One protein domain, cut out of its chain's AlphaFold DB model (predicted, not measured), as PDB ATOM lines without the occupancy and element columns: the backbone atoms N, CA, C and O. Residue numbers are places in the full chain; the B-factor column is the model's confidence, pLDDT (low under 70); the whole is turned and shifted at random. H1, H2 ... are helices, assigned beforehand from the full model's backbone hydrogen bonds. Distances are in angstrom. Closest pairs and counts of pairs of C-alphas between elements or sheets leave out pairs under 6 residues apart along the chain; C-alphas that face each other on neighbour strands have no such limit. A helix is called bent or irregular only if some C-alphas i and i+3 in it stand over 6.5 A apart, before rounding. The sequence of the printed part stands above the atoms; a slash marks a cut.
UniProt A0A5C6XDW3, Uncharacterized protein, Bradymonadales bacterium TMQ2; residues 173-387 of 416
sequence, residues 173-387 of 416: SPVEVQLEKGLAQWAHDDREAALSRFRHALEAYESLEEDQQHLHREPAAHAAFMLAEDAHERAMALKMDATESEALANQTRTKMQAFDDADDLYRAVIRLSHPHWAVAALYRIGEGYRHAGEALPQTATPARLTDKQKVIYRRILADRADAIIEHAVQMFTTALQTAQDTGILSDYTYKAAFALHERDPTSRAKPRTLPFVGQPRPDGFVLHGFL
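Overview. This is residues 173 to 387 of the 416 residues of an uncharacterized protein of Bradymonadales bacterium TMQ2 (UniProt A0A5C6XDW3). Seven helices run up and down in a zigzag bundle, in which two long helical hairpins, H3 with H4 and H5 with H6, make the length; they come together through H3, H4 and H5 near one end and draw apart toward the other. The short hairpin of H1 and H2 packs on H3 at one side, H7 packs on H5 and H6 at the other side, and a long tail with no named element follows H7. The printed part has 215 residues with seven named helices, H1 to H7 in order, and no named strand; the class is all helix. It is only just compact, close to loose, with a radius of gyration of the C-alphas of 20.0 A and spans of 65 by 44 by 32 A.

Along the chain. H1 is residues 174 to 187, beginning at C-alpha 174 (233.951, 226.882, 382.860), and H2 is residues 191 to 206. H3, residues 210 to 237, is 38.0 A long; it is irregular, with C-alphas 215 and 218 7.7 A apart, and has a kink of 67 degrees near residue 217. H4, residues 245 to 271, is 39.1 A long. H5, residues 275 to 298, is 35.6 A long and only just irregular, with C-alphas 294 and 297 6.6 A apart. H6, residues 307 to 342, is the longest at 52.6 A, ending at C-alpha 342 (255.430, 240.408, 373.916). H7 is residues 347 to 359, ending at C-alpha 359 (275.829, 225.553, 371.125).

Arrangement. Each helix forms a hairpin with the next. H1 and H2 touch at a shallow tilt of 17 degrees, opposite ways, the closest C-alphas being those of Gly 182 and Ala 194, 4.1 A apart. H2 touches H3 with C-alphas 198 and 223 closest, 4.8 A apart. H3 and H5 are the hubs, touching four helices each. H3 touches H4, closest at C-alphas 235 and 258, 4.9 A apart, and H5 through residues 218 to 225 alone. H4 touches H5 with residues 259 to 271 alone, closest at C-alphas 270 and 278, 4.5 A apart. H5 and H6 touch at a shallow tilt of 10 degrees, opposite ways, closest at C-alphas 286 and 328, 4.0 A apart. H7 touches H6 at a steep tilt of 38 degrees, closest at C-alphas 352 and 332, 4.8 A apart. H4 and H6 are apart. Every O i to N i+4 pair is within hydrogen-bond range in H1, H2, H4 and H6; in H3 it is 19 of 24, in H5 18 of 20 and in H7 8 of 9.

Size, cuts and confidence. The C-alphas farthest apart, those of Asp 211 and Thr 306, are 65.1 A apart. The printed part has no cut, and no link between helices is long. Residues 360 to 387 hold no named element. The mean pLDDT of the printed part is 80.1; 39 residues are under 70, among them 339 to 347 and 356 to 380.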
ATOM      1  N   SER A 173     234.792 231.197 385.134       82.00
ATOM      2  CA  SER A 173     234.531 230.576 383.834       82.00
ATOM      3  C   SER A 173     234.630 229.041 383.845       82.00
ATOM      4  O   SER A 173     235.451 228.457 384.559       82.00
ATOM      5  N   PRO A 174     233.831 228.333 383.018       89.00
ATOM      6  CA  PRO A 174     233.951 226.882 382.860       89.00
ATOM      7  C   PRO A 174     235.342 226.413 382.408       89.00
ATOM      8  O   PRO A 174     235.725 225.291 382.739       89.00
ATOM      9  N   VAL A 175     236.092 227.250 381.680       91.56
ATOM     10  CA  VAL A 175     237.449 226.944 381.196       91.56
ATOM     11  C   VAL A 175     238.423 226.853 382.373       91.56
ATOM     12  O   VAL A 175     239.079 225.823 382.542       91.56
ATOM     13  N   GLU A 176     238.453 227.879 383.230       87.94
ATOM     14  CA  GLU A 176     239.284 227.923 384.446       87.94
ATOM     15  C   GLU A 176     238.951 226.769 385.394       87.94
ATOM     16  O   GLU A 176     239.845 226.053 385.840       87.94
ATOM     17  N   VAL A 177     237.659 226.505 385.622       89.06
ATOM     18  CA  VAL A 177     237.221 225.417 386.514       89.06
ATOM     19  C   VAL A 177     237.743 224.053 386.055       89.06
ATOM     20  O   VAL A 177     238.079 223.206 386.888       89.06
ATOM     21  N   GLN A 178     237.762 223.783 384.746       94.75
ATOM     22  CA  GLN A 178     238.305 222.519 384.243       94.75
ATOM     23  C   GLN A 178     239.831 222.502 384.313       94.75
ATOM     24  O   GLN A 178     240.383 221.481 384.723       94.75
ATOM     25  N   LEU A 179     240.506 223.610 383.988       92.50
ATOM     26  CA  LEU A 179     241.959 223.723 384.121       92.50
ATOM     27  C   LEU A 179     242.413 223.438 385.558       92.50
ATOM     28  O   LEU A 179     243.230 222.546 385.764       92.50
ATOM     29  N   GLU A 180     241.847 224.127 386.550       88.12
ATOM     30  CA  GLU A 180     242.214 223.967 387.963       88.12
ATOM     31  C   GLU A 180     242.019 222.529 388.447       88.12
ATOM     32  O   GLU A 180     242.896 221.951 389.094       88.12
ATOM     33  N   LYS A 181     240.890 221.902 388.089       89.81
ATOM     34  CA  LYS A 181     240.643 220.487 388.403       89.81
ATOM     35  C   LYS A 181     241.663 219.574 387.735       89.81
ATOM     36  O   LYS A 181     242.099 218.612 388.361       89.81
ATOM     37  N   GLY A 182     242.028 219.861 386.487       92.06
ATOM     38  CA  GLY A 182     243.038 219.108 385.753       92.06
ATOM     39  C   GLY A 182     244.414 219.212 386.401       92.06
ATOM     40  O   GLY A 182     245.041 218.187 386.652       92.06
ATOM     41  N   LEU A 183     244.847 220.423 386.756       87.00
ATOM     42  CA  LEU A 183     246.115 220.667 387.450       87.00
ATOM     43  C   LEU A 183     246.146 219.994 388.827       87.00
ATOM     44  O   LEU A 183     247.134 219.354 389.180       87.00
ATOM     45  N   ALA A 184     245.045 220.066 389.582       82.25
ATOM     46  CA  ALA A 184     244.921 219.372 390.859       82.25
ATOM     47  C   ALA A 184     245.051 217.851 390.697       82.25
ATOM     48  O   ALA A 184     245.773 217.217 391.461       82.25
ATOM     49  N   GLN A 185     244.396 217.253 389.699       89.31
ATOM     50  CA  GLN A 185     244.498 215.813 389.428       89.31
ATOM     51  C   GLN A 185     245.900 215.413 388.962       89.31
ATOM     52  O   GLN A 185     246.440 214.417 389.438       89.31
ATOM     53  N   TRP A 186     246.525 216.232 388.116       88.50
ATOM     54  CA  TRP A 186     247.900 216.038 387.666       88.50
ATOM     55  C   TRP A 186     248.883 216.026 388.837       88.50
ATOM     56  O   TRP A 186     249.745 215.156 388.910       88.50
ATOM     57  N   ALA A 187     248.725 216.945 389.794       82.38
ATOM     58  CA  ALA A 187     249.557 217.005 390.994       82.38
ATOM     59  C   ALA A 187     249.399 215.778 391.916       82.38
ATOM     60  O   ALA A 187     250.306 215.477 392.689       82.38
ATOM     61  N   HIS A 188     248.272 215.062 391.830       88.31
ATOM     62  CA  HIS A 188     248.015 213.816 392.562       88.31
ATOM     63  C   HIS A 188     248.335 212.555 391.739       88.31
ATOM     64  O   HIS A 188     247.944 211.462 392.146       88.31
ATOM     65  N   ASP A 189     249.032 212.698 390.606       89.62
ATOM     66  CA  ASP A 189     249.396 211.607 389.687       89.62
ATOM     67  C   ASP A 189     248.185 210.877 389.057       89.62
ATOM     68  O   ASP A 189     248.296 209.780 388.513       89.62
ATOM     69  N   ASP A 190     246.998 211.499 389.072       93.88
ATOM     70  CA  ASP A 190     245.805 210.997 388.378       93.88
ATOM     71  C   ASP A 190     245.786 211.511 386.934       93.88
ATOM     72  O   ASP A 190     245.070 212.448 386.557       93.88
ATOM     73  N   ARG A 191     246.662 210.914 386.122       93.81
ATOM     74  CA  ARG A 191     246.968 211.419 384.786       93.81
ATOM     75  C   ARG A 191     245.786 211.354 383.824       93.81
ATOM     76  O   ARG A 191     245.527 212.316 383.107       93.81
ATOM     77  N   GLU A 192     245.054 210.245 383.808       96.38
ATOM     78  CA  GLU A 192     243.915 210.067 382.901       96.38
ATOM     79  C   GLU A 192     242.807 211.086 383.194       96.38
ATOM     80  O   GLU A 192     242.278 211.721 382.272       96.38
ATOM     81  N   ALA A 193     242.497 211.296 384.477       95.75
ATOM     82  CA  ALA A 193     241.504 212.280 384.865       95.75
ATOM     83  C   ALA A 193     241.972 213.703 384.529       95.75
ATOM     84  O   ALA A 193     241.198 214.460 383.939       95.75
ATOM     85  N   ALA A 194     243.241 214.034 384.790       96.69
ATOM     86  CA  ALA A 194     243.814 215.334 384.447       96.69
ATOM     87  C   ALA A 194     243.704 215.646 382.943       96.69
ATOM     88  O   ALA A 194     243.181 216.691 382.557       96.69
ATOM     89  N   LEU A 195     244.103 214.707 382.077       97.88
ATOM     90  CA  LEU A 195     244.009 214.867 380.620       97.88
ATOM     91  C   LEU A 195     242.559 215.000 380.137       97.88
ATOM     92  O   LEU A 195     242.276 215.718 379.177       97.88
ATOM     93  N   SER A 196     241.620 214.310 380.789       98.19
ATOM     94  CA  SER A 196     240.188 214.481 380.533       98.19
ATOM     95  C   SER A 196     239.728 215.902 380.874       98.19
ATOM     96  O   SER A 196     239.009 216.524 380.096       98.19
ATOM     97  N   ARG A 197     240.182 216.467 381.998       97.81
ATOM     98  CA  ARG A 197     239.870 217.852 382.380       97.81
ATOM     99  C   ARG A 197     240.442 218.878 381.415       97.81
ATOM    100  O   ARG A 197     239.709 219.775 381.016       97.81
ATOM    101  N   PHE A 198     241.696 218.733 380.992       98.06
ATOM    102  CA  PHE A 198     242.292 219.670 380.035       98.06
ATOM    103  C   PHE A 198     241.565 219.664 378.688       98.06
ATOM    104  O   PHE A 198     241.322 220.729 378.128       98.06
ATOM    105  N   ARG A 199     241.126 218.494 378.202       98.44
ATOM    106  CA  ARG A 199     240.276 218.418 377.001       98.44
ATOM    107  C   ARG A 199     238.939 219.127 377.193       98.44
ATOM    108  O   ARG A 199     238.578 219.941 376.354       98.44
ATOM    109  N   HIS A 200     238.260 218.915 378.321       98.00
ATOM    110  CA  HIS A 200     237.024 219.647 378.619       98.00
ATOM    111  C   HIS A 200     237.242 221.165 378.751       98.00
ATOM    112  O   HIS A 200     236.337 221.931 378.430       98.00
ATOM    113  N   ALA A 201     238.413 221.622 379.214       97.19
ATOM    114  CA  ALA A 201     238.749 223.047 379.239       97.19
ATOM    115  C   ALA A 201     238.835 223.626 377.817       97.19
ATOM    116  O   ALA A 201     238.291 224.698 377.560       97.19
ATOM    117  N   LEU A 202     239.457 222.895 376.884       97.69
ATOM    118  CA  LEU A 202     239.535 223.293 375.476       97.69
ATOM    119  C   LEU A 202     238.173 223.257 374.782       97.69
ATOM    120  O   LEU A 202     237.823 224.219 374.111       97.69
ATOM    121  N   GLU A 203     237.369 222.216 375.006       97.25
ATOM    122  CA  GLU A 203     235.996 222.140 374.486       97.25
ATOM    123  C   GLU A 203     235.136 223.303 375.003       97.25
ATOM    124  O   GLU A 203     234.384 223.921 374.247       97.25
ATOM    125  N   ALA A 204     235.270 223.644 376.291       95.50
ATOM    126  CA  ALA A 204     234.594 224.798 376.868       95.50
ATOM    127  C   ALA A 204     235.059 226.103 376.211       95.50
ATOM    128  O   ALA A 204     234.214 226.922 375.857       95.50
ATOM    129  N   TYR A 205     236.366 226.280 375.999       95.44
ATOM    130  CA  TYR A 205     236.930 227.455 375.332       95.44
ATOM    131  C   TYR A 205     236.447 227.591 373.880       95.44
ATOM    132  O   TYR A 205     236.030 228.671 373.471       95.44
ATOM    133  N   GLU A 206     236.439 226.497 373.117       95.25
ATOM    134  CA  GLU A 206     235.959 226.461 371.730       95.25
ATOM    135  C   GLU A 206     234.455 226.752 371.614       95.25
ATOM    136  O   GLU A 206     233.998 227.227 370.576       95.25
ATOM    137  N   SER A 207     233.686 226.498 372.678       94.56
ATOM    138  CA  SER A 207     232.255 226.815 372.732       94.56
ATOM    139  C   SER A 207     231.940 228.287 373.033       94.56
ATOM    140  O   SER A 207     230.786 228.693 372.890       94.56
ATOM    141  N   LEU A 208     232.935 229.079 373.454       91.50
ATOM    142  CA  LEU A 208     232.770 230.508 373.729       91.50
ATOM    143  C   LEU A 208     232.645 231.315 372.432       91.50
ATOM    144  O   LEU A 208     233.276 230.997 371.420       91.50
ATOM    145  N   GLU A 209     231.891 232.414 372.493       90.06
ATOM    146  CA  GLU A 209     231.849 233.411 371.419       90.06
ATOM    147  C   GLU A 209     233.236 234.072 371.234       90.06
ATOM    148  O   GLU A 209     234.020 234.180 372.181       90.06
ATOM    149  N   GLU A 210     233.577 234.505 370.013       84.69
ATOM    150  CA  GLU A 210     234.911 235.059 369.689       84.69
ATOM    151  C   GLU A 210     235.299 236.255 370.576       84.69
ATOM    152  O   GLU A 210     236.467 236.432 370.937       84.69
ATOM    153  N   ASP A 211     234.318 237.070 370.957       82.12
ATOM    154  CA  ASP A 211     234.482 238.219 371.842       82.12
ATOM    155  C   ASP A 211     234.670 237.820 373.310       82.12
ATOM    156  O   ASP A 211     235.174 238.625 374.081       82.12
ATOM    157  N   GLN A 212     234.365 236.585 373.706       80.94
ATOM    158  CA  GLN A 212     234.634 236.045 375.045       80.94
ATOM    159  C   GLN A 212     235.955 235.272 375.095       80.94
ATOM    160  O   GLN A 212     236.646 235.286 376.113       80.94
ATOM    161  N   GLN A 213     236.356 234.643 373.987       85.06
ATOM    162  CA  GLN A 213     237.572 233.827 373.920       85.06
ATOM    163  C   GLN A 213     238.828 234.588 374.356       85.06
ATOM    164  O   GLN A 213     239.679 234.020 375.033       85.06
ATOM    165  N   HIS A 214     238.956 235.879 374.028       80.50
ATOM    166  CA  HIS A 214     240.149 236.650 374.397       80.50
ATOM    167  C   HIS A 214     240.409 236.698 375.916       80.50
ATOM    168  O   HIS A 214     241.576 236.719 376.307       80.50
ATOM    169  N   LEU A 215     239.359 236.651 376.747       81.12
ATOM    170  CA  LEU A 215     239.451 236.644 378.214       81.12
ATOM    171  C   LEU A 215     239.942 235.299 378.763       81.12
ATOM    172  O   LEU A 215     240.540 235.251 379.829       81.12
ATOM    173  N   HIS A 216     239.738 234.212 378.014       86.31
ATOM    174  CA  HIS A 216     240.031 232.843 378.451       86.31
ATOM    175  C   HIS A 216     241.145 232.175 377.628       86.31
ATOM    176  O   HIS A 216     241.322 230.957 377.682       86.31
ATOM    177  N   ARG A 217     241.931 232.961 376.876       88.25
ATOM    178  CA  ARG A 217     243.081 232.465 376.094       88.25
ATOM    179  C   ARG A 217     244.176 231.865 376.960       88.25
ATOM    180  O   ARG A 217     244.775 230.874 376.558       88.25
ATOM    181  N   GLU A 218     244.460 232.475 378.109       87.94
ATOM    182  CA  GLU A 218     245.469 231.971 379.044       87.94
ATOM    183  C   GLU A 218     245.116 230.561 379.537       87.94
ATOM    184  O   GLU A 218     245.894 229.647 379.241       87.94
ATOM    185  N   PRO A 219     243.945 230.326 380.165       88.38
ATOM    186  CA  PRO A 219     243.651 229.018 380.733       88.38
ATOM    187  C   PRO A 219     243.487 227.938 379.657       88.38
ATOM    188  O   PRO A 219     243.877 226.786 379.861       88.38
ATOM    189  N   ALA A 220     242.982 228.297 378.472       95.00
ATOM    190  CA  ALA A 220     242.943 227.387 377.330       95.00
ATOM    191  C   ALA A 220     244.351 227.017 376.840       95.00
ATOM    192  O   ALA A 220     244.646 225.841 376.623       95.00
ATOM    193  N   ALA A 221     245.251 227.995 376.698       93.50
ATOM    194  CA  ALA A 221     246.623 227.736 376.270       93.50
ATOM    195  C   ALA A 221     247.409 226.914 377.298       93.50
ATOM    196  O   ALA A 221     248.180 226.040 376.901       93.50
ATOM    197  N   HIS A 222     247.155 227.115 378.593       94.12
ATOM    198  CA  HIS A 222     247.698 226.277 379.657       94.12
ATOM    199  C   HIS A 222     247.209 224.828 379.525       94.12
ATOM    200  O   HIS A 222     248.018 223.904 379.470       94.12
ATOM    201  N   ALA A 223     245.895 224.611 379.397       96.81
ATOM    202  CA  ALA A 223     245.330 223.271 379.231       96.81
ATOM    203  C   ALA A 223     245.897 222.552 377.991       96.81
ATOM    204  O   ALA A 223     246.292 221.387 378.078       96.81
ATOM    205  N   ALA A 224     246.002 223.251 376.854       98.31
ATOM    206  CA  ALA A 224     246.628 222.719 375.644       98.31
ATOM    207  C   ALA A 224     248.104 222.361 375.864       98.31
ATOM    208  O   ALA A 224     248.557 221.312 375.405       98.31
ATOM    209  N   PHE A 225     248.848 223.200 376.589       97.56
ATOM    210  CA  PHE A 225     250.250 222.940 376.899       97.56
ATOM    211  C   PHE A 225     250.411 221.681 377.752       97.56
ATOM    212  O   PHE A 225     251.262 220.855 377.447       97.56
ATOM    213  N   MET A 226     249.546 221.465 378.744       97.88
ATOM    214  CA  MET A 226     249.584 220.251 379.567       97.88
ATOM    215  C   MET A 226     249.299 218.972 378.764       97.88
ATOM    216  O   MET A 226     249.914 217.935 379.013       97.88
ATOM    217  N   LEU A 227     248.410 219.027 377.764       98.44
ATOM    218  CA  LEU A 227     248.208 217.907 376.833       98.44
ATOM    219  C   LEU A 227     249.465 217.634 375.989       98.44
ATOM    220  O   LEU A 227     249.804 216.473 375.751       98.44
ATOM    221  N   ALA A 228     250.157 218.690 375.555       97.88
ATOM    222  CA  ALA A 228     251.400 218.577 374.799       97.88
ATOM    223  C   ALA A 228     252.548 218.006 375.652       97.88
ATOM    224  O   ALA A 228     253.258 217.115 375.187       97.88
ATOM    225  N   GLU A 229     252.682 218.440 376.912       95.81
ATOM    226  CA  GLU A 229     253.665 217.896 377.862       95.81
ATOM    227  C   GLU A 229     253.473 216.389 378.062       95.81
ATOM    228  O   GLU A 229     254.446 215.640 378.048       95.81
ATOM    229  N   ASP A 230     252.230 215.910 378.166       97.12
ATOM    230  CA  ASP A 230     251.960 214.475 378.272       97.12
ATOM    231  C   ASP A 230     252.403 213.679 377.047       97.12
ATOM    232  O   ASP A 230     253.033 212.624 377.176       97.12
ATOM    233  N   ALA A 231     252.089 214.177 375.853       96.38
ATOM    234  CA  ALA A 231     252.537 213.549 374.620       96.38
ATOM    235  C   ALA A 231     254.068 213.532 374.530       96.38
ATOM    236  O   ALA A 231     254.652 212.500 374.195       96.38
ATOM    237  N   HIS A 232     254.714 214.637 374.905       94.50
ATOM    238  CA  HIS A 232     256.165 214.756 374.930       94.50
ATOM    239  C   HIS A 232     256.810 213.777 375.921       94.50
ATOM    240  O   HIS A 232     257.747 213.064 375.561       94.50
ATOM    241  N   GLU A 233     256.295 213.673 377.148       92.50
ATOM    242  CA  GLU A 233     256.776 212.722 378.160       92.50
ATOM    243  C   GLU A 233     256.636 211.270 377.686       92.50
ATOM    244  O   GLU A 233     257.575 210.477 377.806       92.50
ATOM    245  N   ARG A 234     255.498 210.918 377.071       93.50
ATOM    246  CA  ARG A 234     255.305 209.591 376.467       93.50
ATOM    247  C   ARG A 234     256.301 209.331 375.339       93.50
ATOM    248  O   ARG A 234     256.860 208.237 375.283       93.50
ATOM    249  N   ALA A 235     256.566 210.316 374.480       91.75
ATOM    250  CA  ALA A 235     257.562 210.204 373.416       91.75
ATOM    251  C   ALA A 235     258.983 210.012 373.977       91.75
ATOM    252  O   ALA A 235     259.727 209.137 373.519       91.75
ATOM    253  N   MET A 236     259.349 210.767 375.018       87.69
ATOM    254  CA  MET A 236     260.623 210.634 375.734       87.69
ATOM    255  C   MET A 236     260.809 209.233 376.323       87.69
ATOM    256  O   MET A 236     261.885 208.645 376.169       87.69
ATOM    257  N   ALA A 237     259.760 208.688 376.945       90.75
ATOM    258  CA  ALA A 237     259.780 207.401 377.633       90.75
ATOM    259  C   ALA A 237     259.956 206.188 376.699       90.75
ATOM    260  O   ALA A 237     260.363 205.114 377.156       90.75
ATOM    261  N   LEU A 238     259.682 206.331 375.396       88.44
ATOM    262  CA  LEU A 238     259.893 205.259 374.423       88.44
ATOM    263  C   LEU A 238     261.382 204.904 374.321       88.44
ATOM    264  O   LEU A 238     262.229 205.737 373.985       88.44
ATOM    265  N   LYS A 239     261.710 203.638 374.586       82.88
ATOM    266  CA  LYS A 239     263.082 203.121 374.502       82.88
ATOM    267  C   LYS A 239     263.459 202.747 373.068       82.88
ATOM    268  O   LYS A 239     262.618 202.320 372.280       82.88
ATOM    269  N   MET A 240     264.749 202.886 372.769       77.62
ATOM    270  CA  MET A 240     265.381 202.448 371.523       77.62
ATOM    271  C   MET A 240     266.570 201.542 371.855       77.62
ATOM    272  O   MET A 240     267.722 201.968 371.820       77.62
ATOM    273  N   ASP A 241     266.279 200.313 372.261       80.88
ATOM    274  CA  ASP A 241     267.247 199.329 372.762       80.88
ATOM    275  C   ASP A 241     267.270 198.024 371.951       80.88
ATOM    276  O   ASP A 241     268.046 197.115 372.256       80.88
ATOM    277  N   ALA A 242     266.457 197.924 370.895       77.12
ATOM    278  CA  ALA A 242     266.440 196.754 370.035       77.12
ATOM    279  C   ALA A 242     267.785 196.555 369.318       77.12
ATOM    280  O   ALA A 242     268.354 197.469 368.720       77.12
ATOM    281  N   THR A 243     268.264 195.313 369.336       71.94
ATOM    282  CA  THR A 243     269.508 194.893 368.674       71.94
ATOM    283  C   THR A 243     269.268 194.363 367.259       71.94
ATOM    284  O   THR A 243     270.171 194.391 366.421       71.94
ATOM    285  N   GLU A 244     268.048 193.907 366.967       79.75
ATOM    286  CA  GLU A 244     267.634 193.442 365.644       79.75
ATOM    287  C   GLU A 244     267.224 194.612 364.742       79.75
ATOM    288  O   GLU A 244     266.492 195.512 365.152       79.75
ATOM    289  N   SER A 245     267.665 194.584 363.478       70.38
ATOM    290  CA  SER A 245     267.515 195.716 362.550       70.38
ATOM    291  C   SER A 245     266.061 196.129 362.301       70.38
ATOM    292  O   SER A 245     265.793 197.319 362.151       70.38
ATOM    293  N   GLU A 246     265.134 195.175 362.211       76.88
ATOM    294  CA  GLU A 246     263.717 195.461 361.954       76.88
ATOM    295  C   GLU A 246     263.018 196.003 363.205       76.88
ATOM    296  O   GLU A 246     262.302 197.003 363.139       76.88
ATOM    297  N   ALA A 247     263.297 195.405 364.366       75.38
ATOM    298  CA  ALA A 247     262.788 195.875 365.649       75.38
ATOM    299  C   ALA A 247     263.285 197.295 365.974       75.38
ATOM    300  O   ALA A 247     262.487 198.138 366.380       75.38
ATOM    301  N   LEU A 248     264.563 197.597 365.714       72.12
ATOM    302  CA  LEU A 248     265.129 198.937 365.894       72.12
ATOM    303  C   LEU A 248     264.498 199.960 364.941       72.12
ATOM    304  O   LEU A 248     264.179 201.075 365.356       72.12
ATOM    305  N   ALA A 249     264.268 199.586 363.679       72.19
ATOM    306  CA  ALA A 249     263.579 200.447 362.719       72.19
ATOM    307  C   ALA A 249     262.135 200.750 363.160       72.19
ATOM    308  O   ALA A 249     261.680 201.888 363.042       72.19
ATOM    309  N   ASN A 250     261.431 199.759 363.713       79.56
ATOM    310  CA  ASN A 250     260.087 199.944 364.252       79.56
ATOM    311  C   ASN A 250     260.085 200.831 365.504       79.56
ATOM    312  O   ASN A 250     259.311 201.781 365.546       79.56
ATOM    313  N   GLN A 251     260.980 200.594 366.471       81.44
ATOM    314  CA  GLN A 251     261.129 201.454 367.656       81.44
ATOM    315  C   GLN A 251     261.437 202.908 367.268       81.44
ATOM    316  O   GLN A 251     260.825 203.829 367.804       81.44
ATOM    317  N   THR A 252     262.327 203.111 366.291       79.00
ATOM    318  CA  THR A 252     262.665 204.445 365.769       79.00
ATOM    319  C   THR A 252     261.432 205.131 365.189       79.00
ATOM    320  O   THR A 252     261.131 206.259 365.564       79.00
ATOM    321  N   ARG A 253     260.681 204.446 364.316       83.12
ATOM    322  CA  ARG A 253     259.474 205.007 363.692       83.12
ATOM    323  C   ARG A 253     258.419 205.379 364.729       83.12
ATOM    324  O   ARG A 253     257.877 206.473 364.662       83.12
ATOM    325  N   THR A 254     258.154 204.494 365.690       88.12
ATOM    326  CA  THR A 254     257.186 204.754 366.764       88.12
ATOM    327  C   THR A 254     257.602 205.954 367.604       88.12
ATOM    328  O   THR A 254     256.766 206.796 367.916       88.12
ATOM    329  N   LYS A 255     258.892 206.063 367.945       86.62
ATOM    330  CA  LYS A 255     259.394 207.200 368.712       86.62
ATOM    331  C   LYS A 255     259.290 208.508 367.930       86.62
ATOM    332  O   LYS A 255     258.834 209.488 368.501       86.62
ATOM    333  N   MET A 256     259.651 208.517 366.645       84.69
ATOM    334  CA  MET A 256     259.512 209.709 365.798       84.69
ATOM    335  C   MET A 256     258.054 210.146 365.659       84.69
ATOM    336  O   MET A 256     257.764 211.309 365.897       84.69
ATOM    337  N   GLN A 257     257.132 209.212 365.404       89.12
ATOM    338  CA  GLN A 257     255.704 209.532 365.341       89.12
ATOM    339  C   GLN A 257     255.203 210.155 366.651       89.12
ATOM    340  O   GLN A 257     254.470 211.132 366.622       89.12
ATOM    341  N   ALA A 258     255.627 209.629 367.805       91.56
ATOM    342  CA  ALA A 258     255.227 210.185 369.095       91.56
ATOM    343  C   ALA A 258     255.741 211.622 369.316       91.56
ATOM    344  O   ALA A 258     255.075 212.409 369.985       91.56
ATOM    345  N   PHE A 259     256.909 211.973 368.769       89.00
ATOM    346  CA  PHE A 259     257.397 213.353 368.784       89.00
ATOM    347  C   PHE A 259     256.629 214.261 367.830       89.00
ATOM    348  O   PHE A 259     256.343 215.390 368.213       89.00
ATOM    349  N   ASP A 260     256.289 213.777 366.634       90.31
ATOM    350  CA  ASP A 260     255.475 214.532 365.675       90.31
ATOM    351  C   ASP A 260     254.093 214.841 366.280       90.31
ATOM    352  O   ASP A 260     253.649 215.988 366.267       90.31
ATOM    353  N   ASP A 261     253.467 213.854 366.933       93.44
ATOM    354  CA  ASP A 261     252.195 214.033 367.645       93.44
ATOM    355  C   ASP A 261     252.309 215.089 368.770       93.44
ATOM    356  O   ASP A 261     251.378 215.862 369.011       93.44
ATOM    357  N   ALA A 262     253.446 215.140 369.475       95.12
ATOM    358  CA  ALA A 262     253.702 216.145 370.509       95.12
ATOM    359  C   ALA A 262     253.957 217.546 369.917       95.12
ATOM    360  O   ALA A 262     253.450 218.533 370.454       95.12
ATOM    361  N   ASP A 263     254.701 217.648 368.809       94.69
ATOM    362  CA  ASP A 263     254.936 218.905 368.080       94.69
ATOM    363  C   ASP A 263     253.612 219.525 367.615       94.69
ATOM    364  O   ASP A 263     253.368 220.713 367.841       94.69
ATOM    365  N   ASP A 264     252.705 218.718 367.059       96.62
ATOM    366  CA  ASP A 264     251.381 219.168 366.623       96.62
ATOM    367  C   ASP A 264     250.556 219.778 367.768       96.62
ATOM    368  O   ASP A 264     249.885 220.809 367.586       96.62
ATOM    369  N   LEU A 265     250.643 219.187 368.964       97.94
ATOM    370  CA  LEU A 265     249.999 219.706 370.171       97.94
ATOM    371  C   LEU A 265     250.644 221.016 370.640       97.94
ATOM    372  O   LEU A 265     249.921 221.980 370.896       97.94
ATOM    373  N   TYR A 266     251.974 221.128 370.673       98.25
ATOM    374  CA  TYR A 266     252.633 222.402 370.996       98.25
ATOM    375  C   TYR A 266     252.315 223.495 369.971       98.25
ATOM    376  O   TYR A 266     252.089 224.651 370.335       98.25
ATOM    377  N   ARG A 267     252.204 223.161 368.683       97.25
ATOM    378  CA  ARG A 267     251.742 224.116 367.666       97.25
ATOM    379  C   ARG A 267     250.301 224.558 367.905       97.25
ATOM    380  O   ARG A 267     249.971 225.698 367.580       97.25
ATOM    381  N   ALA A 268     249.449 223.708 368.479       97.00
ATOM    382  CA  ALA A 268     248.112 224.110 368.914       97.00
ATOM    383  C   ALA A 268     248.163 225.169 370.023       97.00
ATOM    384  O   ALA A 268     247.432 226.156 369.943       97.00
ATOM    385  N   VAL A 269     249.088 225.032 370.977       97.69
ATOM    386  CA  VAL A 269     249.342 226.051 372.012       97.69
ATOM    387  C   VAL A 269     249.722 227.393 371.384       97.69
ATOM    388  O   VAL A 269     249.164 228.427 371.744       97.69
ATOM    389  N   ILE A 270     250.626 227.386 370.399       96.25
ATOM    390  CA  ILE A 270     251.061 228.610 369.705       96.25
ATOM    391  C   ILE A 270     249.880 229.285 368.986       96.25
ATOM    392  O   ILE A 270     249.753 230.509 369.033       96.25
ATOM    393  N   ARG A 271     248.973 228.510 368.370       96.00
ATOM    394  CA  ARG A 271     247.779 229.046 367.682       96.00
ATOM    395  C   ARG A 271     246.826 229.792 368.619       96.00
ATOM    396  O   ARG A 271     246.219 230.771 368.190       96.00
ATOM    397  N   LEU A 272     246.744 229.404 369.895       92.75
ATOM    398  CA  LEU A 272     245.935 230.109 370.901       92.75
ATOM    399  C   LEU A 272     246.458 231.522 371.212       92.75
ATOM    400  O   LEU A 272     245.751 232.322 371.823       92.75
ATOM    401  N   SER A 273     247.661 231.869 370.733       88.81
ATOM    402  CA  SER A 273     248.218 233.227 370.764       88.81
ATOM    403  C   SER A 273     248.346 233.816 372.175       88.81
ATOM    404  O   SER A 273     248.344 235.036 372.344       88.81
ATOM    405  N   HIS A 274     248.463 232.961 373.196       88.62
ATOM    406  CA  HIS A 274     248.832 233.393 374.537       88.62
ATOM    407  C   HIS A 274     250.364 233.448 374.653       88.62
ATOM    408  O   HIS A 274     251.023 232.421 374.469       88.62
ATOM    409  N   PRO A 275     250.967 234.610 374.963       79.25
ATOM    410  CA  PRO A 275     252.396 234.828 374.748       79.25
ATOM    411  C   PRO A 275     253.287 233.967 375.656       79.25
ATOM    412  O   PRO A 275     254.278 233.415 375.187       79.25
ATOM    413  N   HIS A 276     252.907 233.759 376.922       80.50
ATOM    414  CA  HIS A 276     253.650 232.878 377.834       80.50
ATOM    415  C   HIS A 276     253.707 231.431 377.339       80.50
ATOM    416  O   HIS A 276     254.782 230.835 377.257       80.50
ATOM    417  N   TRP A 277     252.550 230.883 376.974       91.19
ATOM    418  CA  TRP A 277     252.420 229.487 376.569       91.19
ATOM    419  C   TRP A 277     252.968 229.247 375.158       91.19
ATOM    420  O   TRP A 277     253.509 228.179 374.890       91.19
ATOM    421  N   ALA A 278     252.946 230.259 374.286       91.75
ATOM    422  CA  ALA A 278     253.633 230.216 372.999       91.75
ATOM    423  C   ALA A 278     255.161 230.123 373.162       91.75
ATOM    424  O   ALA A 278     255.790 229.283 372.521       91.75
ATOM    425  N   VAL A 279     255.761 230.927 374.052       80.69
ATOM    426  CA  VAL A 279     257.202 230.843 374.366       80.69
ATOM    427  C   VAL A 279     257.554 229.472 374.953       80.69
ATOM    428  O   VAL A 279     258.548 228.869 374.547       80.69
ATOM    429  N   ALA A 280     256.724 228.954 375.864       85.19
ATOM    430  CA  ALA A 280     256.893 227.625 376.446       85.19
ATOM    431  C   ALA A 280     256.876 226.513 375.385       85.19
ATOM    432  O   ALA A 280     257.778 225.676 375.341       85.19
ATOM    433  N   ALA A 281     255.881 226.543 374.498       96.38
ATOM    434  CA  ALA A 281     255.730 225.587 373.410       96.38
ATOM    435  C   ALA A 281     256.915 225.637 372.433       96.38
ATOM    436  O   ALA A 281     257.485 224.598 372.115       96.38
ATOM    437  N   LEU A 282     257.347 226.832 372.013       95.38
ATOM    438  CA  LEU A 282     258.509 226.998 371.130       95.38
ATOM    439  C   LEU A 282     259.791 226.426 371.746       95.38
ATOM    440  O   LEU A 282     260.548 225.739 371.062       95.38
ATOM    441  N   TYR A 283     260.019 226.660 373.040       92.06
ATOM    442  CA  TYR A 283     261.144 226.049 373.743       92.06
ATOM    443  C   TYR A 283     261.053 224.516 373.738       92.06
ATOM    444  O   TYR A 283     262.028 223.853 373.393       92.06
ATOM    445  N   ARG A 284     259.894 223.935 374.076       94.50
ATOM    446  CA  ARG A 284     259.717 222.473 374.118       94.50
ATOM    447  C   ARG A 284     259.885 221.805 372.755       94.50
ATOM    448  O   ARG A 284     260.507 220.746 372.675       94.50
ATOM    449  N   ILE A 285     259.406 222.444 371.689       95.31
ATOM    450  CA  ILE A 285     259.658 222.001 370.313       95.31
ATOM    451  C   ILE A 285     261.169 222.020 370.028       95.31
ATOM    452  O   ILE A 285     261.722 221.038 369.531       95.31
ATOM    453  N   GLY A 286     261.854 223.112 370.387       93.25
ATOM    454  CA  GLY A 286     263.307 223.228 370.247       93.25
ATOM    455  C   GLY A 286     264.064 222.119 370.981       93.25
ATOM    456  O   GLY A 286     264.931 221.476 370.392       93.25
ATOM    457  N   GLU A 287     263.690 221.821 372.226       90.25
ATOM    458  CA  GLU A 287     264.256 220.713 373.005       90.25
ATOM    459  C   GLU A 287     264.043 219.351 372.336       90.25
ATOM    460  O   GLU A 287     264.962 218.533 372.299       90.25
ATOM    461  N   GLY A 288     262.856 219.110 371.771       88.00
ATOM    462  CA  GLY A 288     262.559 217.888 371.022       88.00
ATOM    463  C   GLY A 288     263.512 217.693 369.841       88.00
ATOM    464  O   GLY A 288     264.130 216.632 369.712       88.00
ATOM    465  N   TYR A 289     263.700 218.735 369.024       89.75
ATOM    466  CA  TYR A 289     264.661 218.703 367.920       89.75
ATOM    467  C   TYR A 289     266.102 218.551 368.412       89.75
ATOM    468  O   TYR A 289     266.847 217.747 367.855       89.75
ATOM    469  N   ARG A 290     266.502 219.255 369.478       88.06
ATOM    470  CA  ARG A 290     267.854 219.151 370.046       88.06
ATOM    471  C   ARG A 290     268.157 217.715 370.481       88.06
ATOM    472  O   ARG A 290     269.150 217.146 370.034       88.06
ATOM    473  N   HIS A 291     267.264 217.093 371.253       85.25
ATOM    474  CA  HIS A 291     267.402 215.693 371.662       85.25
ATOM    475  C   HIS A 291     267.458 214.731 370.469       85.25
ATOM    476  O   HIS A 291     268.271 213.806 370.462       85.25
ATOM    477  N   ALA A 292     266.618 214.936 369.449       82.19
ATOM    478  CA  ALA A 292     266.638 214.105 368.247       82.19
ATOM    479  C   ALA A 292     267.967 214.235 367.482       82.19
ATOM    480  O   ALA A 292     268.543 213.228 367.061       82.19
ATOM    481  N   GLY A 293     268.471 215.462 367.342       84.44
ATOM    482  CA  GLY A 293     269.751 215.758 366.712       84.44
ATOM    483  C   GLY A 293     270.928 215.137 367.463       84.44
ATOM    484  O   GLY A 293     271.734 214.440 366.859       84.44
ATOM    485  N   GLU A 294     270.996 215.294 368.786       84.44
ATOM    486  CA  GLU A 294     272.071 214.735 369.624       84.44
ATOM    487  C   GLU A 294     272.067 213.198 369.669       84.44
ATOM    488  O   GLU A 294     273.124 212.564 369.745       84.44
ATOM    489  N   ALA A 295     270.889 212.572 369.595       80.62
ATOM    490  CA  ALA A 295     270.763 211.117 369.605       80.62
ATOM    491  C   ALA A 295     271.206 210.468 368.281       80.62
ATOM    492  O   ALA A 295     271.693 209.332 368.278       80.62
ATOM    493  N   LEU A 296     271.051 211.162 367.148       77.50
ATOM    494  CA  LEU A 296     271.246 210.581 365.819       77.50
ATOM    495  C   LEU A 296     272.687 210.077 365.569       77.50
ATOM    496  O   LEU A 296     272.834 208.924 365.139       77.50
ATOM    497  N   PRO A 297     273.760 210.825 365.902       77.62
ATOM    498  CA  PRO A 297     275.137 210.351 365.773       77.62
ATOM    499  C   PRO A 297     275.474 209.181 366.698       77.62
ATOM    500  O   PRO A 297     276.450 208.483 366.428       77.62
ATOM    501  N   GLN A 298     274.689 208.939 367.754       77.44
ATOM    502  CA  GLN A 298     274.922 207.879 368.745       77.44
ATOM    503  C   GLN A 298     274.281 206.536 368.377       77.44
ATOM    504  O   GLN A 298     274.555 205.513 369.006       77.44
ATOM    505  N   THR A 299     273.456 206.505 367.330       74.25
ATOM    506  CA  THR A 299     272.787 205.282 366.866       74.25
ATOM    507  C   THR A 299     273.772 204.172 366.459       74.25
ATOM    508  O   THR A 299     274.944 204.408 366.136       74.25
ATOM    509  N   ALA A 300     273.318 202.916 366.494       73.19
ATOM    510  CA  ALA A 300     274.147 201.762 366.150       73.19
ATOM    511  C   ALA A 300     274.582 201.786 364.672       73.19
ATOM    512  O   ALA A 300     273.790 202.054 363.772       73.19
ATOM    513  N   THR A 301     275.846 201.446 364.401       75.12
ATOM    514  CA  THR A 301     276.328 201.297 363.020       75.12
ATOM    515  C   THR A 301     275.932 199.928 362.460       75.12
ATOM    516  O   THR A 301     276.241 198.917 363.095       75.12
ATOM    517  N   PRO A 302     275.326 199.843 361.262       75.88
ATOM    518  CA  PRO A 302     274.963 198.558 360.674       75.88
ATOM    519  C   PRO A 302     276.179 197.637 360.472       75.88
ATOM    520  O   PRO A 302     277.148 198.001 359.802       75.88
ATOM    521  N   ALA A 303     276.106 196.408 360.997       73.00
ATOM    522  CA  ALA A 303     277.218 195.448 360.993       73.00
ATOM    523  C   ALA A 303     277.685 195.031 359.583       73.00
ATOM    524  O   ALA A 303     278.841 194.664 359.397       73.00
ATOM    525  N   ARG A 304     276.798 195.125 358.583       77.94
ATOM    526  CA  ARG A 304     277.064 194.766 357.178       77.94
ATOM    527  C   ARG A 304     277.975 195.742 356.422       77.94
ATOM    528  O   ARG A 304     278.342 195.458 355.287       77.94
ATOM    529  N   LEU A 305     278.276 196.908 356.995       76.94
ATOM    530  CA  LEU A 305     279.096 197.929 356.343       76.94
ATOM    531  C   LEU A 305     280.589 197.606 356.488       76.94
ATOM    532  O   LEU A 305     281.052 197.208 357.555       76.94
ATOM    533  N   THR A 306     281.360 197.842 355.428       89.19
ATOM    534  CA  THR A 306     282.831 197.863 355.496       89.19
ATOM    535  C   THR A 306     283.320 199.060 356.312       89.19
ATOM    536  O   THR A 306     282.603 200.048 356.453       89.19
ATOM    537  N   ASP A 307     284.560 199.039 356.801       87.62
ATOM    538  CA  ASP A 307     285.072 200.129 357.648       87.62
ATOM    539  C   ASP A 307     285.076 201.491 356.939       87.62
ATOM    540  O   ASP A 307     284.698 202.497 357.536       87.62
ATOM    541  N   LYS A 308     285.364 201.524 355.628       87.31
ATOM    542  CA  LYS A 308     285.223 202.745 354.815       87.31
ATOM    543  C   LYS A 308     283.772 203.236 354.749       87.31
ATOM    544  O   LYS A 308     283.523 204.432 354.867       87.31
ATOM    545  N   GLN A 309     282.808 202.328 354.595       76.88
ATOM    546  CA  GLN A 309     281.384 202.679 354.567       76.88
ATOM    547  C   GLN A 309     280.869 203.141 355.935       76.88
ATOM    548  O   GLN A 309     280.009 204.012 355.983       76.88
ATOM    549  N   LYS A 310     281.403 202.609 357.041       81.25
ATOM    550  CA  LYS A 310     281.051 203.059 358.397       81.25
ATOM    551  C   LYS A 310     281.465 204.510 358.642       81.25
ATOM    552  O   LYS A 310     280.688 205.257 359.229       81.25
ATOM    553  N   VAL A 311     282.644 204.920 358.162       84.69
ATOM    554  CA  VAL A 311     283.106 206.319 358.248       84.69
ATOM    555  C   VAL A 311     282.155 207.253 357.495       84.69
ATOM    556  O   VAL A 311     281.709 208.252 358.053       84.69
ATOM    557  N   ILE A 312     281.781 206.897 356.260       79.31
ATOM    558  CA  ILE A 312     280.832 207.681 355.451       79.31
ATOM    559  C   ILE A 312     279.455 207.733 356.126       79.31
ATOM    560  O   ILE A 312     278.863 208.801 356.240       79.31
ATOM    561  N   TYR A 313     278.966 206.597 356.626       74.06
ATOM    562  CA  TYR A 313     277.692 206.506 357.337       74.06
ATOM    563  C   TYR A 313     277.647 207.431 358.560       74.06
ATOM    564  O   TYR A 313     276.684 208.172 358.727       74.06
ATOM    565  N   ARG A 314     278.703 207.437 359.386       80.62
ATOM    566  CA  ARG A 314     278.795 208.321 360.558       80.62
ATOM    567  C   ARG A 314     278.790 209.797 360.176       80.62
ATOM    568  O   ARG A 314     278.128 210.572 360.854       80.62
ATOM    569  N   ARG A 315     279.462 210.172 359.083       81.62
ATOM    570  CA  ARG A 315     279.440 211.552 358.582       81.62
ATOM    571  C   ARG A 315     278.042 211.977 358.129       81.62
ATOM    572  O   ARG A 315     277.571 213.008 358.573       81.62
ATOM    573  N   ILE A 316     277.339 211.136 357.366       76.44
ATOM    574  CA  ILE A 316     275.953 211.418 356.947       76.44
ATOM    575  C   ILE A 316     275.028 211.609 358.157       76.44
ATOM    576  O   ILE A 316     274.147 212.465 358.132       76.44
ATOM    577  N   LEU A 317     275.191 210.800 359.211       74.25
ATOM    578  CA  LEU A 317     274.415 210.974 360.439       74.25
ATOM    579  C   LEU A 317     274.751 212.283 361.158       74.25
ATOM    580  O   LEU A 317     273.833 212.907 361.676       74.25
ATOM    581  N   ALA A 318     276.023 212.689 361.181       78.12
ATOM    582  CA  ALA A 318     276.443 213.967 361.751       78.12
ATOM    583  C   ALA A 318     275.857 215.152 360.966       78.12
ATOM    584  O   ALA A 318     275.194 215.988 361.563       78.12
ATOM    585  N   ASP A 319     275.964 215.153 359.635       76.50
ATOM    586  CA  ASP A 319     275.426 216.234 358.794       76.50
ATOM    587  C   ASP A 319     273.895 216.371 358.963       76.50
ATOM    588  O   ASP A 319     273.342 217.468 359.043       76.50
ATOM    589  N   ARG A 320     273.180 215.240 359.071       77.56
ATOM    590  CA  ARG A 320     271.734 215.239 359.358       77.56
ATOM    591  C   ARG A 320     271.411 215.707 360.771       77.56
ATOM    592  O   ARG A 320     270.393 216.365 360.962       77.56
ATOM    593  N   ALA A 321     272.236 215.338 361.747       78.69
ATOM    594  CA  ALA A 321     272.088 215.809 363.113       78.69
ATOM    595  C   ALA A 321     272.228 217.331 363.158       78.69
ATOM    596  O   ALA A 321     271.360 217.989 363.716       78.69
ATOM    597  N   ASP A 322     273.233 217.888 362.483       79.44
ATOM    598  CA  ASP A 322     273.461 219.332 362.433       79.44
ATOM    599  C   ASP A 322     272.245 220.088 361.888       79.44
ATOM    600  O   ASP A 322     271.800 221.046 362.527       79.44
ATOM    601  N   ALA A 323     271.641 219.605 360.795       80.06
ATOM    602  CA  ALA A 323     270.417 220.176 360.228       80.06
ATOM    603  C   ALA A 323     269.221 220.117 361.201       80.06
ATOM    604  O   ALA A 323     268.457 221.074 361.324       80.06
ATOM    605  N   ILE A 324     269.057 219.017 361.943       81.94
ATOM    606  CA  ILE A 324     268.000 218.897 362.962       81.94
ATOM    607  C   ILE A 324     268.245 219.881 364.115       81.94
ATOM    608  O   ILE A 324     267.320 220.551 364.576       81.94
ATOM    609  N   ILE A 325     269.488 220.011 364.580       84.12
ATOM    610  CA  ILE A 325     269.815 220.938 365.667       84.12
ATOM    611  C   ILE A 325     269.655 222.389 365.172       84.12
ATOM    612  O   ILE A 325     269.286 223.267 365.950       84.12
ATOM    613  N   GLU A 326     269.914 222.705 363.897       85.31
ATOM    614  CA  GLU A 326     269.609 224.032 363.319       85.31
ATOM    615  C   GLU A 326     268.123 224.395 363.461       85.31
ATOM    616  O   GLU A 326     267.806 225.517 363.866       85.31
ATOM    617  N   HIS A 327     267.211 223.439 363.258       88.19
ATOM    618  CA  HIS A 327     265.793 223.646 363.562       88.19
ATOM    619  C   HIS A 327     265.551 223.924 365.053       88.19
ATOM    620  O   HIS A 327     264.788 224.835 365.381       88.19
ATOM    621  N   ALA A 328     266.233 223.220 365.964       88.81
ATOM    622  CA  ALA A 328     266.149 223.508 367.400       88.81
ATOM    623  C   ALA A 328     266.551 224.958 367.723       88.81
ATOM    624  O   ALA A 328     265.827 225.677 368.414       88.81
ATOM    625  N   VAL A 329     267.668 225.421 367.152       83.94
ATOM    626  CA  VAL A 329     268.157 226.804 367.292       83.94
ATOM    627  C   VAL A 329     267.139 227.811 366.774       83.94
ATOM    628  O   VAL A 329     266.898 228.831 367.426       83.94
ATOM    629  N   GLN A 330     266.504 227.534 365.635       87.62
ATOM    630  CA  GLN A 330     265.458 228.400 365.100       87.62
ATOM    631  C   GLN A 330     264.275 228.518 366.072       87.62
ATOM    632  O   GLN A 330     263.758 229.619 366.276       87.62
ATOM    633  N   MET A 331     263.863 227.416 366.705       92.88
ATOM    634  CA  MET A 331     262.767 227.413 367.680       92.88
ATOM    635  C   MET A 331     263.119 228.192 368.948       92.88
ATOM    636  O   MET A 331     262.336 229.045 369.364       92.88
ATOM    637  N   PHE A 332     264.318 228.001 369.509       83.50
ATOM    638  CA  PHE A 332     264.778 228.793 370.654       83.50
ATOM    639  C   PHE A 332     264.887 230.284 370.319       83.50
ATOM    640  O   PHE A 332     264.428 231.127 371.086       83.50
ATOM    641  N   THR A 333     265.423 230.620 369.144       79.81
ATOM    642  CA  THR A 333     265.522 232.012 368.676       79.81
ATOM    643  C   THR A 333     264.136 232.639 368.540       79.81
ATOM    644  O   THR A 333     263.908 233.756 369.000       79.81
ATOM    645  N   THR A 334     263.181 231.900 367.973       84.44
ATOM    646  CA  THR A 334     261.789 232.352 367.839       84.44
ATOM    647  C   THR A 334     261.126 232.521 369.207       84.44
ATOM    648  O   THR A 334     260.388 233.486 369.407       84.44
ATOM    649  N   ALA A 335     261.412 231.638 370.171       79.31
ATOM    650  CA  ALA A 335     260.929 231.766 371.545       79.31
ATOM    651  C   ALA A 335     261.437 233.062 372.194       79.31
ATOM    652  O   ALA A 335     260.653 233.796 372.792       79.31
ATOM    653  N   LEU A 336     262.723 233.387 372.019       72.69
ATOM    654  CA  LEU A 336     263.309 234.627 372.533       72.69
ATOM    655  C   LEU A 336     262.757 235.874 371.849       72.69
ATOM    656  O   LEU A 336     262.463 236.848 372.535       72.69
ATOM    657  N   GLN A 337     262.590 235.852 370.527       72.25
ATOM    658  CA  GLN A 337     261.988 236.973 369.806       72.25
ATOM    659  C   GLN A 337     260.544 237.196 370.268       72.25
ATOM    660  O   GLN A 337     260.170 238.313 370.607       72.25
ATOM    661  N   THR A 338     259.760 236.120 370.387       72.56
ATOM    662  CA  THR A 338     258.382 236.180 370.903       72.56
ATOM    663  C   THR A 338     258.349 236.760 372.316       72.56
ATOM    664  O   THR A 338     257.532 237.631 372.610       72.56
ATOM    665  N   ALA A 339     259.257 236.326 373.192       65.50
ATOM    666  CA  ALA A 339     259.397 236.856 374.543       65.50
ATOM    667  C   ALA A 339     259.758 238.353 374.552       65.50
ATOM    668  O   ALA A 339     259.184 239.125 375.318       65.50
ATOM    669  N   GLN A 340     260.660 238.790 373.668       62.69
ATOM    670  CA  GLN A 340     261.039 240.198 373.516       62.69
ATOM    671  C   GLN A 340     259.873 241.060 373.016       62.69
ATOM    672  O   GLN A 340     259.579 242.088 373.626       62.69
ATOM    673  N   ASP A 341     259.184 240.623 371.960       63.97
ATOM    674  CA  ASP A 341     258.092 241.365 371.317       63.97
ATOM    675  C   ASP A 341     256.877 241.506 372.238       63.97
ATOM    676  O   ASP A 341     256.234 242.555 372.297       63.97
ATOM    677  N   THR A 342     256.569 240.446 372.985       64.00
ATOM    678  CA  THR A 342     255.430 240.408 373.916       64.00
ATOM    679  C   THR A 342     255.795 240.920 375.308       64.00
ATOM    680  O   THR A 342     254.920 241.201 376.126       64.00
ATOM    681  N   GLY A 343     257.092 241.056 375.593       48.62
ATOM    682  CA  GLY A 343     257.608 241.427 376.900       48.62
ATOM    683  C   GLY A 343     257.375 240.381 377.992       48.62
ATOM    684  O   GLY A 343     257.419 240.752 379.166       48.62
ATOM    685  N   ILE A 344     257.108 239.121 377.630       56.69
ATOM    686  CA  ILE A 344     257.000 238.000 378.568       56.69
ATOM    687  C   ILE A 344     258.392 237.467 378.894       56.69
ATOM    688  O   ILE A 344     259.178 237.178 378.001       56.69
ATOM    689  N   LEU A 345     258.674 237.276 380.182       55.41
ATOM    690  CA  LEU A 345     259.842 236.536 380.651       55.41
ATOM    691  C   LEU A 345     259.384 235.398 381.561       55.41
ATOM    692  O   LEU A 345     258.866 235.631 382.649       55.41
ATOM    693  N   SER A 346     259.590 234.168 381.105       58.56
ATOM    694  CA  SER A 346     259.237 232.925 381.801       58.56
ATOM    695  C   SER A 346     260.458 232.021 381.954       58.56
ATOM    696  O   SER A 346     261.471 232.249 381.293       58.56
ATOM    697  N   ASP A 347     260.354 230.955 382.758       59.84
ATOM    698  CA  ASP A 347     261.376 229.892 382.825       59.84
ATOM    699  C   ASP A 347     261.851 229.457 381.434       59.84
ATOM    700  O   ASP A 347     263.040 229.390 381.140       59.84
ATOM    701  N   TYR A 348     260.886 229.244 380.541       71.75
ATOM    702  CA  TYR A 348     261.110 228.801 379.176       71.75
ATOM    703  C   TYR A 348     261.861 229.824 378.326       71.75
ATOM    704  O   TYR A 348     262.631 229.438 377.451       71.75
ATOM    705  N   THR A 349     261.700 231.119 378.613       61.56
ATOM    706  CA  THR A 349     262.503 232.157 377.954       61.56
ATOM    707  C   THR A 349     263.980 231.989 378.302       61.56
ATOM    708  O   THR A 349     264.842 232.036 377.428       61.56
ATOM    709  N   TYR A 350     264.284 231.739 379.576       56.97
ATOM    710  CA  TYR A 350     265.662 231.543 380.022       56.97
ATOM    711  C   TYR A 350     266.240 230.225 379.543       56.97
ATOM    712  O   TYR A 350     267.375 230.203 379.072       56.97
ATOM    713  N   LYS A 351     265.458 229.145 379.601       71.19
ATOM    714  CA  LYS A 351     265.875 227.847 379.072       71.19
ATOM    715  C   LYS A 351     266.198 227.928 377.576       71.19
ATOM    716  O   LYS A 351     267.221 227.396 377.159       71.19
ATOM    717  N   ALA A 352     265.410 228.667 376.790       68.12
ATOM    718  CA  ALA A 352     265.713 228.922 375.381       68.12
ATOM    719  C   ALA A 352     267.009 229.734 375.190       68.12
ATOM    720  O   ALA A 352     267.824 229.395 374.334       68.12
ATOM    721  N   ALA A 353     267.241 230.773 376.000       63.00
ATOM    722  CA  ALA A 353     268.483 231.550 375.947       63.00
ATOM    723  C   ALA A 353     269.718 230.714 376.299       63.00
ATOM    724  O   ALA A 353     270.755 230.839 375.649       63.00
ATOM    725  N   PHE A 354     269.603 229.857 377.310       63.69
ATOM    726  CA  PHE A 354     270.688 228.985 377.738       63.69
ATOM    727  C   PHE A 354     271.020 227.933 376.675       63.69
ATOM    728  O   PHE A 354     272.183 227.804 376.301       63.69
ATOM    729  N   ALA A 355     270.002 227.280 376.107       70.19
ATOM    730  CA  ALA A 355     270.183 226.290 375.046       70.19
ATOM    731  C   ALA A 355     270.886 226.870 373.800       70.19
ATOM    732  O   ALA A 355     271.676 226.187 373.151       70.19
ATOM    733  N   LEU A 356     270.649 228.148 373.471       66.00
ATOM    734  CA  LEU A 356     271.384 228.835 372.402       66.00
ATOM    735  C   LEU A 356     272.848 229.104 372.764       66.00
ATOM    736  O   LEU A 356     273.717 229.008 371.897       66.00
ATOM    737  N   HIS A 357     273.127 229.442 374.024       60.00
ATOM    738  CA  HIS A 357     274.484 229.734 374.478       60.00
ATOM    739  C   HIS A 357     275.383 228.492 374.494       60.00
ATOM    740  O   HIS A 357     276.545 228.583 374.105       60.00
ATOM    741  N   GLU A 358     274.855 227.332 374.897       65.38
ATOM    742  CA  GLU A 358     275.620 226.077 374.942       65.38
ATOM    743  C   GLU A 358     276.157 225.649 373.567       65.38
ATOM    744  O   GLU A 358     277.222 225.038 373.487       65.38
ATOM    745  N   ARG A 359     275.451 225.981 372.479       63.88
ATOM    746  CA  ARG A 359     275.829 225.553 371.125       63.88
ATOM    747  C   ARG A 359     276.956 226.381 370.511       63.88
ATOM    748  O   ARG A 359     277.759 225.841 369.753       63.88
ATOM    749  N   ASP A 360     277.014 227.673 370.808       53.19
ATOM    750  CA  ASP A 360     278.058 228.559 370.298       53.19
ATOM    751  C   ASP A 360     278.585 229.467 371.425       53.19
ATOM    752  O   ASP A 360     278.059 230.559 371.657       53.19
ATOM    753  N   PRO A 361     279.665 229.051 372.114       40.50
ATOM    754  CA  PRO A 361     280.324 229.861 373.141       40.50
ATOM    755  C   PRO A 361     280.901 231.185 372.603       40.50
ATOM    756  O   PRO A 361     281.207 232.095 373.383       40.50
ATOM    757  N   THR A 362     281.083 231.289 371.279       40.41
ATOM    758  CA  THR A 362     281.606 232.466 370.569       40.41
ATOM    759  C   THR A 362     280.514 233.354 369.969       40.41
ATOM    760  O   THR A 362     280.773 234.536 369.720       40.41
ATOM    761  N   SER A 363     279.282 232.848 369.843       39.28
ATOM    762  CA  SER A 363     278.090 233.630 369.516       39.28
ATOM    763  C   SER A 363     277.968 234.753 370.531       39.28
ATOM    764  O   SER A 363     277.830 234.567 371.742       39.28
ATOM    765  N   ARG A 364     278.033 235.980 370.027       38.78
ATOM    766  CA  ARG A 364     277.974 237.209 370.822       38.78
ATOM    767  C   ARG A 364     276.605 237.485 371.434       38.78
ATOM    768  O   ARG A 364     276.433 238.536 372.043       38.78
ATOM    769  N   ALA A 365     275.691 236.521 371.414       37.88
ATOM    770  CA  ALA A 365     274.698 236.382 372.468       37.88
ATOM    771  C   ALA A 365     275.349 235.733 373.706       37.88
ATOM    772  O   ALA A 365     274.934 234.678 374.177       37.88
ATOM    773  N   LYS A 366     276.382 236.373 374.275       37.56
ATOM    774  CA  LYS A 366     276.752 236.046 375.655       37.56
ATOM    775  C   LYS A 366     275.504 236.320 376.505       37.56
ATOM    776  O   LYS A 366     274.925 237.394 376.328       37.56
ATOM    777  N   PRO A 367     275.154 235.492 377.504       39.47
ATOM    778  CA  PRO A 367     274.135 235.822 378.505       39.47
ATOM    779  C   PRO A 367     274.486 237.072 379.343       39.47
ATOM    780  O   PRO A 367     273.912 237.303 380.392       39.47
ATOM    781  N   ARG A 368     275.444 237.900 378.908       38.84
ATOM    782  CA  ARG A 368     275.902 239.133 379.548       38.84
ATOM    783  C   ARG A 368     274.866 240.259 379.528       38.84
ATOM    784  O   ARG A 368     275.080 241.252 380.210       38.84
ATOM    785  N   THR A 369     273.769 240.131 378.780       38.16
ATOM    786  CA  THR A 369     272.678 241.126 378.759       38.16
ATOM    787  C   THR A 369     271.366 240.619 379.345       38.16
ATOM    788  O   THR A 369     270.450 241.416 379.535       38.16
ATOM    789  N   LEU A 370     271.263 239.324 379.646       36.94
ATOM    790  CA  LEU A 370     270.131 238.775 380.380       36.94
ATOM    791  C   LEU A 370     270.601 238.576 381.820       36.94
ATOM    792  O   LEU A 370     271.599 237.888 382.023       36.94
ATOM    793  N   PRO A 371     269.957 239.185 382.831       39.31
ATOM    794  CA  PRO A 371     270.276 238.834 384.208       39.31
ATOM    795  C   PRO A 371     270.208 237.307 384.336       39.31
ATOM    796  O   PRO A 371     269.292 236.695 383.786       39.31
ATOM    797  N   PHE A 372     271.180 236.679 385.012       42.47
ATOM    798  CA  PHE A 372     271.005 235.292 385.459       42.47
ATOM    799  C   PHE A 372     269.648 235.256 386.147       42.47
ATOM    800  O   PHE A 372     269.418 236.097 387.003       42.47
ATOM    801  N   VAL A 373     268.717 234.409 385.747       43.84
ATOM    802  CA  VAL A 373     267.394 234.417 386.364       43.84
ATOM    803  C   VAL A 373     267.236 233.172 387.187       43.84
ATOM    804  O   VAL A 373     267.501 232.064 386.727       43.84
ATOM    805  N   GLY A 374     266.854 233.382 388.446       46.03
ATOM    806  CA  GLY A 374     266.399 232.276 389.262       46.03
ATOM    807  C   GLY A 374     265.200 231.649 388.567       46.03
ATOM    808  O   GLY A 374     264.323 232.372 388.097       46.03
ATOM    809  N   GLN A 375     265.177 230.318 388.496       43.75
ATOM    810  CA  GLN A 375     263.986 229.556 388.115       43.75
ATOM    811  C   GLN A 375     262.741 230.202 388.757       43.75
ATOM    812  O   GLN A 375     262.830 230.596 389.930       43.75
ATOM    813  N   PRO A 376     261.615 230.363 388.031       48.56
ATOM    814  CA  PRO A 376     260.392 230.834 388.656       48.56
ATOM    815  C   PRO A 376     260.107 229.972 389.869       48.56
ATOM    816  O   PRO A 376     260.184 228.741 389.838       48.56
ATOM    817  N   ARG A 377     259.826 230.654 390.967       60.09
ATOM    818  CA  ARG A 377     259.431 230.013 392.201       60.09
ATOM    819  C   ARG A 377     258.076 229.320 391.991       60.09
ATOM    820  O   ARG A 377     257.315 229.721 391.110       60.09
ATOM    821  N   PRO A 378     257.730 228.324 392.823       50.03
ATOM    822  CA  PRO A 378     256.425 227.660 392.765       50.03
ATOM    823  C   PRO A 378     255.219 228.609 392.867       50.03
ATOM    824  O   PRO A 378     254.126 228.252 392.454       50.03
ATOM    825  N   ASP A 379     255.422 229.811 393.410       60.69
ATOM    826  CA  ASP A 379     254.428 230.883 393.534       60.69
ATOM    827  C   ASP A 379     254.366 231.816 392.303       60.69
ATOM    828  O   ASP A 379     253.722 232.859 392.347       60.69
ATOM    829  N   GLY A 380     255.043 231.469 391.204       65.88
ATOM    830  CA  GLY A 380     255.027 232.213 389.943       65.88
ATOM    831  C   GLY A 380     255.979 233.412 389.887       65.88
ATOM    832  O   GLY A 380     256.234 233.930 388.797       65.88
ATOM    833  N   PHE A 381     256.558 233.840 391.016       76.25
ATOM    834  CA  PHE A 381     257.513 234.949 391.043       76.25
ATOM    835  C   PHE A 381     258.877 234.550 390.470       76.25
ATOM    836  O   PHE A 381     259.424 233.485 390.755       76.25
ATOM    837  N   VAL A 382     259.480 235.460 389.710       70.25
ATOM    838  CA  VAL A 382     260.771 235.284 389.041       70.25
ATOM    839  C   VAL A 382     261.809 236.208 389.671       70.25
ATOM    840  O   VAL A 382     261.659 237.430 389.647       70.25
ATOM    841  N   LEU A 383     262.889 235.643 390.214       71.75
ATOM    842  CA  LEU A 383     263.989 236.441 390.761       71.75
ATOM    843  C   LEU A 383     264.747 237.159 389.645       71.75
ATOM    844  O   LEU A 383     265.166 236.546 388.664       71.75
ATOM    845  N   HIS A 384     265.020 238.445 389.842       72.88
ATOM    846  CA  HIS A 384     266.044 239.130 389.067       72.88
ATOM    847  C   HIS A 384     267.397 238.659 389.610       72.88
ATOM    848  O   HIS A 384     267.663 238.859 390.789       72.88
ATOM    849  N   GLY A 385     268.246 237.979 388.840       72.56
ATOM    850  CA  GLY A 385     269.481 237.420 389.414       72.56
ATOM    851  C   GLY A 385     270.737 238.237 389.125       72.56
ATOM    852  O   GLY A 385     270.670 239.466 389.085       72.56
ATOM    853  N   PHE A 386     271.896 237.577 389.055       71.00
ATOM    854  CA  PHE A 386     273.201 238.223 389.241       71.00
ATOM    855  C   PHE A 386     273.461 239.365 388.251       71.00
ATOM    856  O   PHE A 386     273.155 239.266 387.062       71.00
ATOM    857  N   LEU A 387     274.050 240.451 388.760       70.25
ATOM    858  CA  LEU A 387     274.354 241.657 387.989       70.25
ATOM    859  C   LEU A 387     275.858 241.874 387.851       70.25
ATOM    860  O   LEU A 387     276.560 241.975 388.860       70.25
TER     861      LEU A 387